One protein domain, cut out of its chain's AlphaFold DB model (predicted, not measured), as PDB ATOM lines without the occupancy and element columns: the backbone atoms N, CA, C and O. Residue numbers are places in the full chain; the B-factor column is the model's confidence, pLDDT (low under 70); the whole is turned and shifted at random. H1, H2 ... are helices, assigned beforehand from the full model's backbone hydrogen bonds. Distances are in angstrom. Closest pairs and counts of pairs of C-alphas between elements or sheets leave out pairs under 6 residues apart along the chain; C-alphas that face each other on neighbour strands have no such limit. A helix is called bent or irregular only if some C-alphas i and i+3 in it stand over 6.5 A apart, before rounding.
ATOM      1  N   LEU A 156      19.109 212.727  26.316       78.19
ATOM      2  CA  LEU A 156      19.450 212.643  24.882       78.19
ATOM      3  C   LEU A 156      20.696 211.786  24.598       78.19
ATOM      4  O   LEU A 156      20.790 211.168  23.541       78.19
ATOM      5  N   PHE A 157      21.634 211.736  25.547       78.56
ATOM      6  CA  PHE A 157      22.842 210.915  25.467       78.56
ATOM      7  C   PHE A 157      22.533 209.408  25.423       78.56
ATOM      8  O   PHE A 157      23.211 208.673  24.713       78.56
ATOM      9  N   GLU A 158      21.511 208.952  26.149       80.06
ATOM     10  CA  GLU A 158      21.142 207.533  26.210       80.06
ATOM     11  C   GLU A 158      20.539 207.085  24.877       80.06
ATOM     12  O   GLU A 158      20.944 206.070  24.319       80.06
ATOM     13  N   ILE A 159      19.666 207.921  24.305       80.62
ATOM     14  CA  ILE A 159      19.080 207.704  22.976       80.62
ATOM     15  C   ILE A 159      20.176 207.717  21.900       80.62
ATOM     16  O   ILE A 159      20.181 206.883  20.998       80.62
ATOM     17  N   HIS A 160      21.138 208.638  22.007       79.50
ATOM     18  CA  HIS A 160      22.273 208.702  21.087       79.50
ATOM     19  C   HIS A 160      23.132 207.430  21.139       79.50
ATOM     20  O   HIS A 160      23.477 206.892  20.089       79.50
ATOM     21  N   ALA A 161      23.436 206.922  22.337       79.69
ATOM     22  CA  ALA A 161      24.241 205.714  22.518       79.69
ATOM     23  C   ALA A 161      23.534 204.448  22.002       79.69
ATOM     24  O   ALA A 161      24.173 203.588  21.395       79.69
ATOM     25  N   GLU A 162      22.217 204.344  22.199       77.31
ATOM     26  CA  GLU A 162      21.404 203.233  21.687       77.31
ATOM     27  C   GLU A 162      21.399 203.202  20.151       77.31
ATOM     28  O   GLU A 162      21.617 202.158  19.530       77.31
ATOM     29  N   ILE A 163      21.237 204.372  19.531       76.69
ATOM     30  CA  ILE A 163      21.287 204.525  18.078       76.69
ATOM     31  C   ILE A 163      22.697 204.225  17.548       76.69
ATOM     32  O   ILE A 163      22.834 203.493  16.569       76.69
ATOM     33  N   GLU A 164      23.753 204.716  18.206       76.00
ATOM     34  CA  GLU A 164      25.143 204.463  17.798       76.00
ATOM     35  C   GLU A 164      25.503 202.970  17.867       76.00
ATOM     36  O   GLU A 164      26.126 202.439  16.943       76.00
ATOM     37  N   ALA A 165      25.047 202.263  18.907       72.88
ATOM     38  CA  ALA A 165      25.220 200.817  19.038       72.88
ATOM     39  C   ALA A 165      24.494 200.044  17.922       72.88
ATOM     40  O   ALA A 165      25.021 199.059  17.398       72.88
ATOM     41  N   GLY A 166      23.314 200.521  17.511       66.75
ATOM     42  CA  GLY A 166      22.530 199.951  16.415       66.75
ATOM     43  C   GLY A 166      23.073 200.244  15.011       66.75
ATOM     44  O   GLY A 166      22.683 199.564  14.060       66.75
ATOM     45  N   MET A 167      23.967 201.227  14.865       62.06
ATOM     46  CA  MET A 167      24.561 201.641  13.583       62.06
ATOM     47  C   MET A 167      25.789 200.826  13.176       62.06
ATOM     48  O   MET A 167      26.237 200.924  12.027       62.06
ATOM     49  N   HIS A 168      26.358 200.036  14.090       63.16
ATOM     50  CA  HIS A 168      27.485 199.182  13.756       63.16
ATOM     51  C   HIS A 168      27.025 198.122  12.747       63.16
ATOM     52  O   HIS A 168      26.105 197.352  13.024       63.16
ATOM     53  N   MET A 169      27.664 198.099  11.569       57.91
ATOM     54  CA  MET A 169      27.414 197.124  10.498       57.91
ATOM     55  C   MET A 169      27.790 195.724  10.988       57.91
ATOM     56  O   MET A 169      28.894 195.231  10.770       57.91
ATOM     57  N   THR A 170      26.875 195.121  11.737       67.12
ATOM     58  CA  THR A 170      27.006 193.785  12.292       67.12
ATOM     59  C   THR A 170      26.579 192.760  11.256       67.12
ATOM     60  O   THR A 170      25.742 193.001  10.385       67.12
ATOM     61  N   PHE A 171      27.147 191.567  11.383       68.44
ATOM     62  CA  PHE A 171      26.829 190.424  10.536       68.44
ATOM     63  C   PHE A 171      25.326 190.071  10.552       68.44
ATOM     64  O   PHE A 171      24.780 189.644   9.538       68.44
ATOM     65  N   ASN A 172      24.633 190.356  11.660       71.38
ATOM     66  CA  ASN A 172      23.190 190.150  11.809       71.38
ATOM     67  C   ASN A 172      22.357 190.988  10.826       71.38
ATOM     68  O   ASN A 172      21.396 190.474  10.258       71.38
ATOM     69  N   TYR A 173      22.736 192.247  10.575       74.00
ATOM     70  CA  TYR A 173      22.040 193.097   9.603       74.00
ATOM     71  C   TYR A 173      22.187 192.537   8.181       74.00
ATOM     72  O   TYR A 173      21.203 192.430   7.451       74.00
ATOM     73  N   MET A 174      23.394 192.096   7.811       73.62
ATOM     74  CA  MET A 174      23.634 191.467   6.510       73.62
ATOM     75  C   MET A 174      22.819 190.179   6.342       73.62
ATOM     76  O   MET A 174      22.204 189.988   5.297       73.62
ATOM     77  N   ILE A 175      22.774 189.309   7.357       75.88
ATOM     78  CA  ILE A 175      21.974 188.075   7.305       75.88
ATOM     79  C   ILE A 175      20.485 188.388   7.156       75.88
ATOM     80  O   ILE A 175      19.834 187.774   6.313       75.88
ATOM     81  N   ASN A 176      19.945 189.348   7.915       74.25
ATOM     82  CA  ASN A 176      18.543 189.749   7.775       74.25
ATOM     83  C   ASN A 176      18.243 190.304   6.377       74.25
ATOM     84  O   ASN A 176      17.203 189.983   5.805       74.25
ATOM     85  N   LEU A 177      19.166 191.078   5.799       75.50
ATOM     86  CA  LEU A 177      19.037 191.611   4.444       75.50
ATOM     87  C   LEU A 177      19.001 190.490   3.390       75.50
ATOM     88  O   LEU A 177      18.118 190.469   2.531       75.50
ATOM     89  N   TYR A 178      19.916 189.519   3.475       76.88
ATOM     90  CA  TYR A 178      19.939 188.369   2.565       76.88
ATOM     91  C   TYR A 178      18.751 187.423   2.767       76.88
ATOM     92  O   TYR A 178      18.185 186.935   1.788       76.88
ATOM     93  N   GLY A 179      18.340 187.191   4.015       77.00
ATOM     94  CA  GLY A 179      17.156 186.403   4.352       77.00
ATOM     95  C   GLY A 179      15.881 187.031   3.791       77.00
ATOM     96  O   GLY A 179      15.089 186.343   3.147       77.00
ATOM     97  N   GLY A 180      15.728 188.353   3.930       76.19
ATOM     98  CA  GLY A 180      14.633 189.109   3.328       76.19
ATOM     99  C   GLY A 180      14.635 189.038   1.799       76.19
ATOM    100  O   GLY A 180      13.586 188.822   1.203       76.19
ATOM    101  N   ALA A 181      15.801 189.129   1.153       74.62
ATOM    102  CA  ALA A 181      15.920 188.989  -0.301       74.62
ATOM    103  C   ALA A 181      15.545 187.578  -0.804       74.62
ATOM    104  O   ALA A 181      14.882 187.442  -1.833       74.62
ATOM    105  N   ALA A 182      15.916 186.525  -0.068       76.44
ATOM    106  CA  ALA A 182      15.515 185.156  -0.386       76.44
ATOM    107  C   ALA A 182      13.996 184.966  -0.248       76.44
ATOM    108  O   ALA A 182      13.354 184.386  -1.125       76.44
ATOM    109  N   ILE A 183      13.401 185.513   0.815       77.81
ATOM    110  CA  ILE A 183      11.956 185.432   1.036       77.81
ATOM    111  C   ILE A 183      11.196 186.336   0.057       77.81
ATOM    112  O   ILE A 183      10.112 185.968  -0.378       77.81
ATOM    113  N   ALA A 184      11.780 187.446  -0.396       73.62
ATOM    114  CA  ALA A 184      11.257 188.263  -1.487       73.62
ATOM    115  C   ALA A 184      11.210 187.492  -2.812       73.62
ATOM    116  O   ALA A 184      10.222 187.578  -3.535       73.62
ATOM    117  N   ALA A 185      12.249 186.713  -3.124       72.44
ATOM    118  CA  ALA A 185      12.285 185.886  -4.329       72.44
ATOM    119  C   ALA A 185      11.203 184.792  -4.306       72.44
ATOM    120  O   ALA A 185      10.541 184.547  -5.316       72.44
ATOM    121  N   VAL A 186      10.975 184.174  -3.142       74.50
ATOM    122  CA  VAL A 186       9.872 183.221  -2.943       74.50
ATOM    123  C   VAL A 186       8.524 183.942  -2.996       74.50
ATOM    124  O   VAL A 186       7.625 183.510  -3.711       74.50
ATOM    125  N   GLY A 187       8.404 185.073  -2.305       69.38
ATOM    126  CA  GLY A 187       7.210 185.904  -2.215       69.38
ATOM    127  C   GLY A 187       6.771 186.469  -3.558       69.38
ATOM    128  O   GLY A 187       5.578 186.512  -3.799       69.38
ATOM    129  N   LEU A 188       7.696 186.812  -4.462       71.00
ATOM    130  CA  LEU A 188       7.413 187.257  -5.836       71.00
ATOM    131  C   LEU A 188       6.705 186.188  -6.677       71.00
ATOM    132  O   LEU A 188       5.999 186.515  -7.625       71.00
ATOM    133  N   SER A 189       6.858 184.915  -6.307       69.25
ATOM    134  CA  SER A 189       6.126 183.811  -6.935       69.25
ATOM    135  C   SER A 189       4.668 183.724  -6.461       69.25
ATOM    136  O   SER A 189       3.880 182.966  -7.019       69.25
ATOM    137  N   ILE A 190       4.301 184.493  -5.434       69.75
ATOM    138  CA  ILE A 190       2.988 184.521  -4.793       69.75
ATOM    139  C   ILE A 190       2.411 185.939  -4.968       69.75
ATOM    140  O   ILE A 190       3.114 186.933  -4.830       69.75
ATOM    141  N   ASN A 191       1.115 186.086  -5.248       66.06
ATOM    142  CA  ASN A 191       0.490 187.390  -5.554       66.06
ATOM    143  C   ASN A 191       0.444 188.409  -4.381       66.06
ATOM    144  O   ASN A 191      -0.302 189.380  -4.451       66.06
ATOM    145  N   SER A 192       1.215 188.221  -3.303       59.75
ATOM    146  CA  SER A 192       1.299 189.137  -2.152       59.75
ATOM    147  C   SER A 192       2.740 189.514  -1.774       59.75
ATOM    148  O   SER A 192       3.014 189.895  -0.633       59.75
ATOM    149  N   ALA A 193       3.673 189.401  -2.725       73.88
ATOM    150  CA  ALA A 193       5.096 189.686  -2.537       73.88
ATOM    151  C   ALA A 193       5.369 191.036  -1.858       73.88
ATOM    152  O   ALA A 193       6.215 191.130  -0.973       73.88
ATOM    153  N   SER A 194       4.637 192.078  -2.255       70.25
ATOM    154  CA  SER A 194       4.841 193.454  -1.796       70.25
ATOM    155  C   SER A 194       4.709 193.601  -0.279       70.25
ATOM    156  O   SER A 194       5.565 194.217   0.351       70.25
ATOM    157  N   ILE A 195       3.679 192.994   0.314       69.19
ATOM    158  CA  ILE A 195       3.386 193.095   1.752       69.19
ATOM    159  C   ILE A 195       4.431 192.324   2.569       69.19
ATOM    160  O   ILE A 195       4.951 192.828   3.567       69.19
ATOM    161  N   VAL A 196       4.808 191.129   2.104       73.31
ATOM    162  CA  VAL A 196       5.827 190.294   2.760       73.31
ATOM    163  C   VAL A 196       7.187 190.994   2.742       73.31
ATOM    164  O   VAL A 196       7.839 191.106   3.778       73.31
ATOM    165  N   VAL A 197       7.590 191.550   1.599       74.56
ATOM    166  CA  VAL A 197       8.869 192.261   1.472       74.56
ATOM    167  C   VAL A 197       8.890 193.538   2.307       74.56
ATOM    168  O   VAL A 197       9.891 193.810   2.966       74.56
ATOM    169  N   ALA A 198       7.790 194.294   2.351       71.19
ATOM    170  CA  ALA A 198       7.701 195.500   3.172       71.19
ATOM    171  C   ALA A 198       7.943 195.190   4.659       71.19
ATOM    172  O   ALA A 198       8.771 195.838   5.300       71.19
ATOM    173  N   SER A 199       7.304 194.139   5.183       71.62
ATOM    174  CA  SER A 199       7.495 193.703   6.575       71.62
ATOM    175  C   SER A 199       8.944 193.299   6.886       71.62
ATOM    176  O   SER A 199       9.457 193.578   7.972       71.62
ATOM    177  N   MET A 200       9.636 192.715   5.904       76.19
ATOM    178  CA  MET A 200      11.027 192.281   6.029       76.19
ATOM    179  C   MET A 200      12.040 193.402   5.903       76.19
ATOM    180  O   MET A 200      13.135 193.257   6.430       76.19
ATOM    181  N   LEU A 201      11.689 194.498   5.233       69.56
ATOM    182  CA  LEU A 201      12.527 195.690   5.139       69.56
ATOM    183  C   LEU A 201      12.361 196.599   6.360       69.56
ATOM    184  O   LEU A 201      13.339 197.189   6.800       69.56
ATOM    185  N   ILE A 202      11.178 196.660   6.979       72.25
ATOM    186  CA  ILE A 202      10.961 197.470   8.193       72.25
ATOM    187  C   ILE A 202      11.855 197.012   9.366       72.25
ATOM    188  O   ILE A 202      12.399 197.847  10.086       72.25
ATOM    189  N   SER A 203      12.048 195.700   9.539       75.56
ATOM    190  CA  SER A 203      12.840 195.115  10.636       75.56
ATOM    191  C   SER A 203      14.335 195.509  10.627       75.56
ATOM    192  O   SER A 203      14.828 195.994  11.647       75.56
ATOM    193  N   PRO A 204      15.080 195.390   9.507       66.06
ATOM    194  CA  PRO A 204      16.465 195.849   9.425       66.06
ATOM    195  C   PRO A 204      16.594 197.378   9.350       66.06
ATOM    196  O   PRO A 204      17.643 197.904   9.717       66.06
ATOM    197  N   LEU A 205      15.552 198.099   8.909       67.75
ATOM    198  CA  LEU A 205      15.580 199.559   8.776       67.75
ATOM    199  C   LEU A 205      15.426 200.313  10.097       67.75
ATOM    200  O   LEU A 205      15.688 201.514  10.117       67.75
ATOM    201  N   MET A 206      15.046 199.655  11.196       72.19
ATOM    202  CA  MET A 206      14.773 200.358  12.450       72.19
ATOM    203  C   MET A 206      15.986 201.173  12.931       72.19
ATOM    204  O   MET A 206      15.849 202.362  13.202       72.19
ATOM    205  N   ASN A 207      17.190 200.599  12.939       73.81
ATOM    206  CA  ASN A 207      18.370 201.317  13.436       73.81
ATOM    207  C   ASN A 207      18.899 202.377  12.447       73.81
ATOM    208  O   ASN A 207      19.144 203.507  12.874       73.81
ATOM    209  N   PRO A 208      19.037 202.089  11.133       77.25
ATOM    210  CA  PRO A 208      19.467 203.097  10.162       77.25
ATOM    211  C   PRO A 208      18.485 204.267  10.031       77.25
ATOM    212  O   PRO A 208      18.909 205.422   9.976       77.25
ATOM    213  N   LEU A 209      17.174 203.997  10.025       80.31
ATOM    214  CA  LEU A 209      16.149 205.033   9.907       80.31
ATOM    215  C   LEU A 209      16.094 205.905  11.164       80.31
ATOM    216  O   LEU A 209      16.042 207.130  11.047       80.31
ATOM    217  N   LEU A 210      16.167 205.302  12.356       77.94
ATOM    218  CA  LEU A 210      16.227 206.054  13.610       77.94
ATOM    219  C   LEU A 210      17.473 206.942  13.678       77.94
ATOM    220  O   LEU A 210      17.356 208.091  14.093       77.94
ATOM    221  N   ALA A 211      18.632 206.481  13.192       77.81
ATOM    222  CA  ALA A 211      19.846 207.297  13.115       77.81
ATOM    223  C   ALA A 211      19.704 208.513  12.189       77.81
ATOM    224  O   ALA A 211      20.167 209.608  12.515       77.81
ATOM    225  N   ILE A 212      19.042 208.338  11.045       81.50
ATOM    226  CA  ILE A 212      18.768 209.412  10.083       81.50
ATOM    227  C   ILE A 212      17.805 210.439  10.692       81.50
ATOM    228  O   ILE A 212      18.088 211.636  10.667       81.50
ATOM    229  N   VAL A 213      16.687 209.984  11.267       83.38
ATOM    230  CA  VAL A 213      15.658 210.860  11.850       83.38
ATOM    231  C   VAL A 213      16.183 211.580  13.092       83.38
ATOM    232  O   VAL A 213      16.004 212.791  13.217       83.38
ATOM    233  N   PHE A 214      16.880 210.877  13.986       82.88
ATOM    234  CA  PHE A 214      17.478 211.466  15.185       82.88
ATOM    235  C   PHE A 214      18.634 212.413  14.847       82.88
ATOM    236  O   PHE A 214      18.689 213.520  15.376       82.88
ATOM    237  N   GLY A 215      19.513 212.037  13.910       79.44
ATOM    238  CA  GLY A 215      20.582 212.910  13.419       79.44
ATOM    239  C   GLY A 215      20.039 214.186  12.769       79.44
ATOM    240  O   GLY A 215      20.582 215.267  12.990       79.44
ATOM    241  N   ALA A 216      18.921 214.092  12.042       82.75
ATOM    242  CA  ALA A 216      18.224 215.259  11.507       82.75
ATOM    243  C   ALA A 216      17.576 216.116  12.611       82.75
ATOM    244  O   ALA A 216      17.681 217.340  12.566       82.75
ATOM    245  N   ALA A 217      16.953 215.497  13.619       83.88
ATOM    246  CA  ALA A 217      16.293 216.193  14.727       83.88
ATOM    247  C   ALA A 217      17.274 216.921  15.666       83.88
ATOM    248  O   ALA A 217      16.977 218.015  16.139       83.88
ATOM    249  N   VAL A 218      18.448 216.334  15.915       84.06
ATOM    250  CA  VAL A 218      19.514 216.907  16.760       84.06
ATOM    251  C   VAL A 218      20.500 217.758  15.936       84.06
ATOM    252  O   VAL A 218      21.407 218.377  16.485       84.06
ATOM    253  N   HIS A 219      20.307 217.838  14.612       79.62
ATOM    254  CA  HIS A 219      21.199 218.520  13.664       79.62
ATOM    255  C   HIS A 219      22.656 218.000  13.718       79.62
ATOM    256  O   HIS A 219      23.620 218.723  13.438       79.62
ATOM    257  N   ASP A 220      22.819 216.718  14.061       79.44
ATOM    258  CA  ASP A 220      24.094 216.008  14.043       79.44
ATOM    259  C   ASP A 220      24.317 215.350  12.672       79.44
ATOM    260  O   ASP A 220      23.904 214.222  12.375       79.44
ATOM    261  N   TRP A 221      25.033 216.083  11.821       77.81
ATOM    262  CA  TRP A 221      25.406 215.653  10.477       77.81
ATOM    263  C   TRP A 221      26.344 214.443  10.453       77.81
ATOM    264  O   TRP A 221      26.441 213.775   9.419       77.81
ATOM    265  N   ARG A 222      27.052 214.144  11.549       79.56
ATOM    266  CA  ARG A 222      27.958 212.992  11.618       79.56
ATOM    267  C   ARG A 222      27.150 211.700  11.670       79.56
ATOM    268  O   ARG A 222      27.397 210.816  10.851       79.56
ATOM    269  N   MET A 223      26.160 211.611  12.556       70.25
ATOM    270  CA  MET A 223      25.295 210.429  12.659       70.25
ATOM    271  C   MET A 223      24.471 210.192  11.396       70.25
ATOM    272  O   MET A 223      24.449 209.076  10.873       70.25
ATOM    273  N   PHE A 224      23.880 211.260  10.853       75.88
ATOM    274  CA  PHE A 224      23.111 211.200   9.612       75.88
ATOM    275  C   PHE A 224      23.935 210.608   8.460       75.88
ATOM    276  O   PHE A 224      23.483 209.715   7.742       75.88
ATOM    277  N   ARG A 225      25.186 211.065   8.307       77.31
ATOM    278  CA  ARG A 225      26.087 210.562   7.265       77.31
ATOM    279  C   ARG A 225      26.476 209.111   7.487       77.31
ATOM    280  O   ARG A 225      26.517 208.372   6.514       77.31
ATOM    281  N   ILE A 226      26.760 208.692   8.717       79.00
ATOM    282  CA  ILE A 226      27.161 207.305   8.990       79.00
ATOM    283  C   ILE A 226      26.015 206.337   8.660       79.00
ATOM    284  O   ILE A 226      26.251 205.354   7.960       79.00
ATOM    285  N   GLY A 227      24.781 206.644   9.079       76.12
ATOM    286  CA  GLY A 227      23.604 205.844   8.721       76.12
ATOM    287  C   GLY A 227      23.407 205.773   7.205       76.12
ATOM    288  O   GLY A 227      23.295 204.686   6.638       76.12
ATOM    289  N   LEU A 228      23.490 206.923   6.530       79.00
ATOM    290  CA  LEU A 228      23.352 207.012   5.077       79.00
ATOM    291  C   LEU A 228      24.459 206.255   4.320       79.00
ATOM    292  O   LEU A 228      24.175 205.572   3.339       79.00
ATOM    293  N   PHE A 229      25.717 206.350   4.754       82.31
ATOM    294  CA  PHE A 229      26.837 205.650   4.117       82.31
ATOM    295  C   PHE A 229      26.756 204.133   4.307       82.31
ATOM    296  O   PHE A 229      27.092 203.396   3.378       82.31
ATOM    297  N   ASN A 230      26.313 203.666   5.474       77.81
ATOM    298  CA  ASN A 230      26.131 202.240   5.742       77.81
ATOM    299  C   ASN A 230      25.000 201.661   4.884       77.81
ATOM    300  O   ASN A 230      25.207 200.662   4.197       77.81
ATOM    301  N   GLU A 231      23.860 202.348   4.824       77.94
ATOM    302  CA  GLU A 231      22.731 201.956   3.975       77.94
ATOM    303  C   GLU A 231      23.121 201.946   2.487       77.94
ATOM    304  O   GLU A 231      22.873 200.984   1.761       77.94
ATOM    305  N   THR A 232      23.840 202.980   2.040       83.25
ATOM    306  CA  THR A 232      24.309 203.082   0.649       83.25
ATOM    307  C   THR A 232      25.284 201.957   0.294       83.25
ATOM    308  O   THR A 232      25.224 201.420  -0.814       83.25
ATOM    309  N   LYS A 233      26.174 201.553   1.216       82.56
ATOM    310  CA  LYS A 233      27.083 200.412   0.999       82.56
ATOM    311  C   LYS A 233      26.319 199.101   0.832       82.56
ATOM    312  O   LYS A 233      26.665 198.319  -0.054       82.56
ATOM    313  N   SER A 234      25.285 198.879   1.638       76.12
ATOM    314  CA  SER A 234      24.429 197.691   1.562       76.12
ATOM    315  C   SER A 234      23.648 197.649   0.252       76.12
ATOM    316  O   SER A 234      23.696 196.652  -0.465       76.12
ATOM    317  N   MET A 235      23.025 198.767  -0.126       81.44
ATOM    318  CA  MET A 235      22.313 198.907  -1.396       81.44
ATOM    319  C   MET A 235      23.239 198.668  -2.595       81.44
ATOM    320  O   MET A 235      22.886 197.930  -3.515       81.44
ATOM    321  N   PHE A 236      24.451 199.228  -2.571       87.19
ATOM    322  CA  PHE A 236      25.450 198.996  -3.614       87.19
ATOM    323  C   PHE A 236      25.842 197.516  -3.712       87.19
ATOM    324  O   PHE A 236      25.925 196.972  -4.812       87.19
ATOM    325  N   HIS A 237      26.037 196.846  -2.575       82.50
ATOM    326  CA  HIS A 237      26.383 195.428  -2.542       82.50
ATOM    327  C   HIS A 237      25.237 194.534  -3.044       82.50
ATOM    328  O   HIS A 237      25.479 193.617  -3.827       82.50
ATOM    329  N   CYS A 238      23.987 194.843  -2.688       74.31
ATOM    330  CA  CYS A 238      22.806 194.166  -3.226       74.31
ATOM    331  C   CYS A 238      22.671 194.352  -4.739       74.31
ATOM    332  O   CYS A 238      22.402 193.386  -5.449       74.31
ATOM    333  N   ILE A 239      22.893 195.566  -5.248       82.06
ATOM    334  CA  ILE A 239      22.846 195.847  -6.688       82.06
ATOM    335  C   ILE A 239      23.968 195.102  -7.414       82.06
ATOM    336  O   ILE A 239      23.723 194.508  -8.460       82.06
ATOM    337  N   PHE A 240      25.178 195.085  -6.854       85.75
ATOM    338  CA  PHE A 240      26.307 194.349  -7.420       85.75
ATOM    339  C   PHE A 240      26.038 192.841  -7.465       85.75
ATOM    340  O   PHE A 240      26.241 192.209  -8.500       85.75
ATOM    341  N   MET A 241      25.522 192.269  -6.372       76.12
ATOM    342  CA  MET A 241      25.172 190.851  -6.298       76.12
ATOM    343  C   MET A 241      24.023 190.517  -7.257       76.12
ATOM    344  O   MET A 241      24.126 189.561  -8.016       76.12
ATOM    345  N   GLY A 242      22.975 191.342  -7.310       76.88
ATOM    346  CA  GLY A 242      21.861 191.176  -8.244       76.88
ATOM    347  C   GLY A 242      22.291 191.285  -9.707       76.88
ATOM    348  O   GLY A 242      21.868 190.479 -10.529       76.88
ATOM    349  N   PHE A 243      23.185 192.216 -10.038       81.75
ATOM    350  CA  PHE A 243      23.759 192.341 -11.379       81.75
ATOM    351  C   PHE A 243      24.616 191.123 -11.760       81.75
ATOM    352  O   PHE A 243      24.561 190.662 -12.897       81.75
ATOM    353  N   LEU A 244      25.373 190.574 -10.806       78.19
ATOM    354  CA  LEU A 244      26.175 189.366 -11.003       78.19
ATOM    355  C   LEU A 244      25.308 188.097 -11.117       78.19
ATOM    356  O   LEU A 244      25.618 187.214 -11.912       78.19
ATOM    357  N   MET A 245      24.238 187.998 -10.319       73.88
ATOM    358  CA  MET A 245      23.333 186.843 -10.239       73.88
ATOM    359  C   MET A 245      22.254 186.850 -11.326       73.88
ATOM    360  O   MET A 245      21.746 185.789 -11.691       73.88
ATOM    361  N   VAL A 246      21.943 188.014 -11.899       66.19
ATOM    362  CA  VAL A 246      21.135 188.160 -13.114       66.19
ATOM    363  C   VAL A 246      22.063 188.458 -14.301       66.19
ATOM    364  O   VAL A 246      21.962 189.520 -14.923       66.19
ATOM    365  N   PRO A 247      22.972 187.536 -14.688       62.22
ATOM    366  CA  PRO A 247      23.592 187.630 -15.986       62.22
ATOM    367  C   PRO A 247      22.479 187.361 -16.991       62.22
ATOM    368  O   PRO A 247      21.974 186.246 -17.118       62.22
ATOM    369  N   ARG A 248      22.040 188.446 -17.635       59.25
ATOM    370  CA  ARG A 248      21.523 188.498 -19.003       59.25
ATOM    371  C   ARG A 248      21.322 187.100 -19.604       59.25
ATOM    372  O   ARG A 248      22.189 186.580 -20.305       59.25
ATOM    373  N   ARG A 249      20.150 186.500 -19.364       58.94
ATOM    374  CA  ARG A 249      19.685 185.367 -20.168       58.94
ATOM    375  C   ARG A 249      19.219 185.931 -21.511       58.94
ATOM    376  O   ARG A 249      18.032 185.972 -21.811       58.94
TER     377      ARG A 249
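This is residues 156 to 249 of the 257 residues of the protein "Hypothetical protein" of Lotharella globosa (UniProt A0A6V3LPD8). What is the main picture? The long helix H4 makes one side of an elongated, loose domain, and H1 and the first part of H4, residues 221 to 231, both pack on arm H3b of the bent helix H3. Toward the other end, arm H3a and H2 make a helical hairpin side by side, apart from H4 along H3a, while residues 239 to 249, the last part of H4 with the tail after it, stick out. What is it built of? The printed part has 94 residues with four named helices, in the order H1, H2, H3, H4, and no named strand, and its class is all helix. It is loose, with a radius of gyration of the C-alphas of 15.4 A, and spans 50 by 26 by 21 A.

Where does the longest helix run? H4, residues 221 to 245, is 35.5 A long, from C-alpha 221 at (25.406, 215.653, 10.477) to C-alpha 245 at (23.333, 186.843, -10.239). Which helix is bent? H3, residues 193 to 217, was assigned as one helix by its hydrogen bonds but is bent, with C-alphas 204 and 207 7.0 A apart. Its arms are H3a, residues 193 to 204, 17.6 A, and H3b, residues 207 to 217, 15.1 A. Where are the others? H1 is residues 156 to 166, 15.6 A, beginning at C-alpha 156 at (19.450, 212.643, 24.882), and H2 is residues 171 to 187, 23.8 A.

What is around the hub? H3, taken whole, is the hub, touching three helices, and its arms stand at a steep tilt of 68 degrees, only just short of about perpendicular. H3b and H4 are a hairpin at 35.3 degrees, only just steep, opposite ways; H4 touches H3b with residues 221 to 231 alone, and the closest C-alphas, of Ile 212 and Phe 224, are 4.7 A apart. H1 touches H3b, closest at the C-alphas of Gly 166 and Asn 207, 5.3 A, opposite ways at a shallow tilt of 32 degrees, only just short of steep. Where is H2? H2 and H3a are a hairpin at a shallow tilt of 5 degrees, with the C-alphas of Gly 187 and Ala 193 closest, 4.3 A. H2 is close to but not clearly touching H4, and H3a and H4 are apart. How are the backbones? Every O i to N i+4 pair is within hydrogen-bond range in H1, H2, H3b and H4, and 6 of 8 are in H3a.

How large is it? The C-alphas farthest apart, of Leu 156 and Arg 249, are 52.7 A apart. Are there cuts or long links? The printed part has no cut, and the links H1 to H2, H2 to H3 and H3 to H4 are tight. Where is confidence low? The mean pLDDT of the printed part is 74.9, and 19 residues are under 70, among them residues 166 to 171, 189 to 192 and 246 to 249.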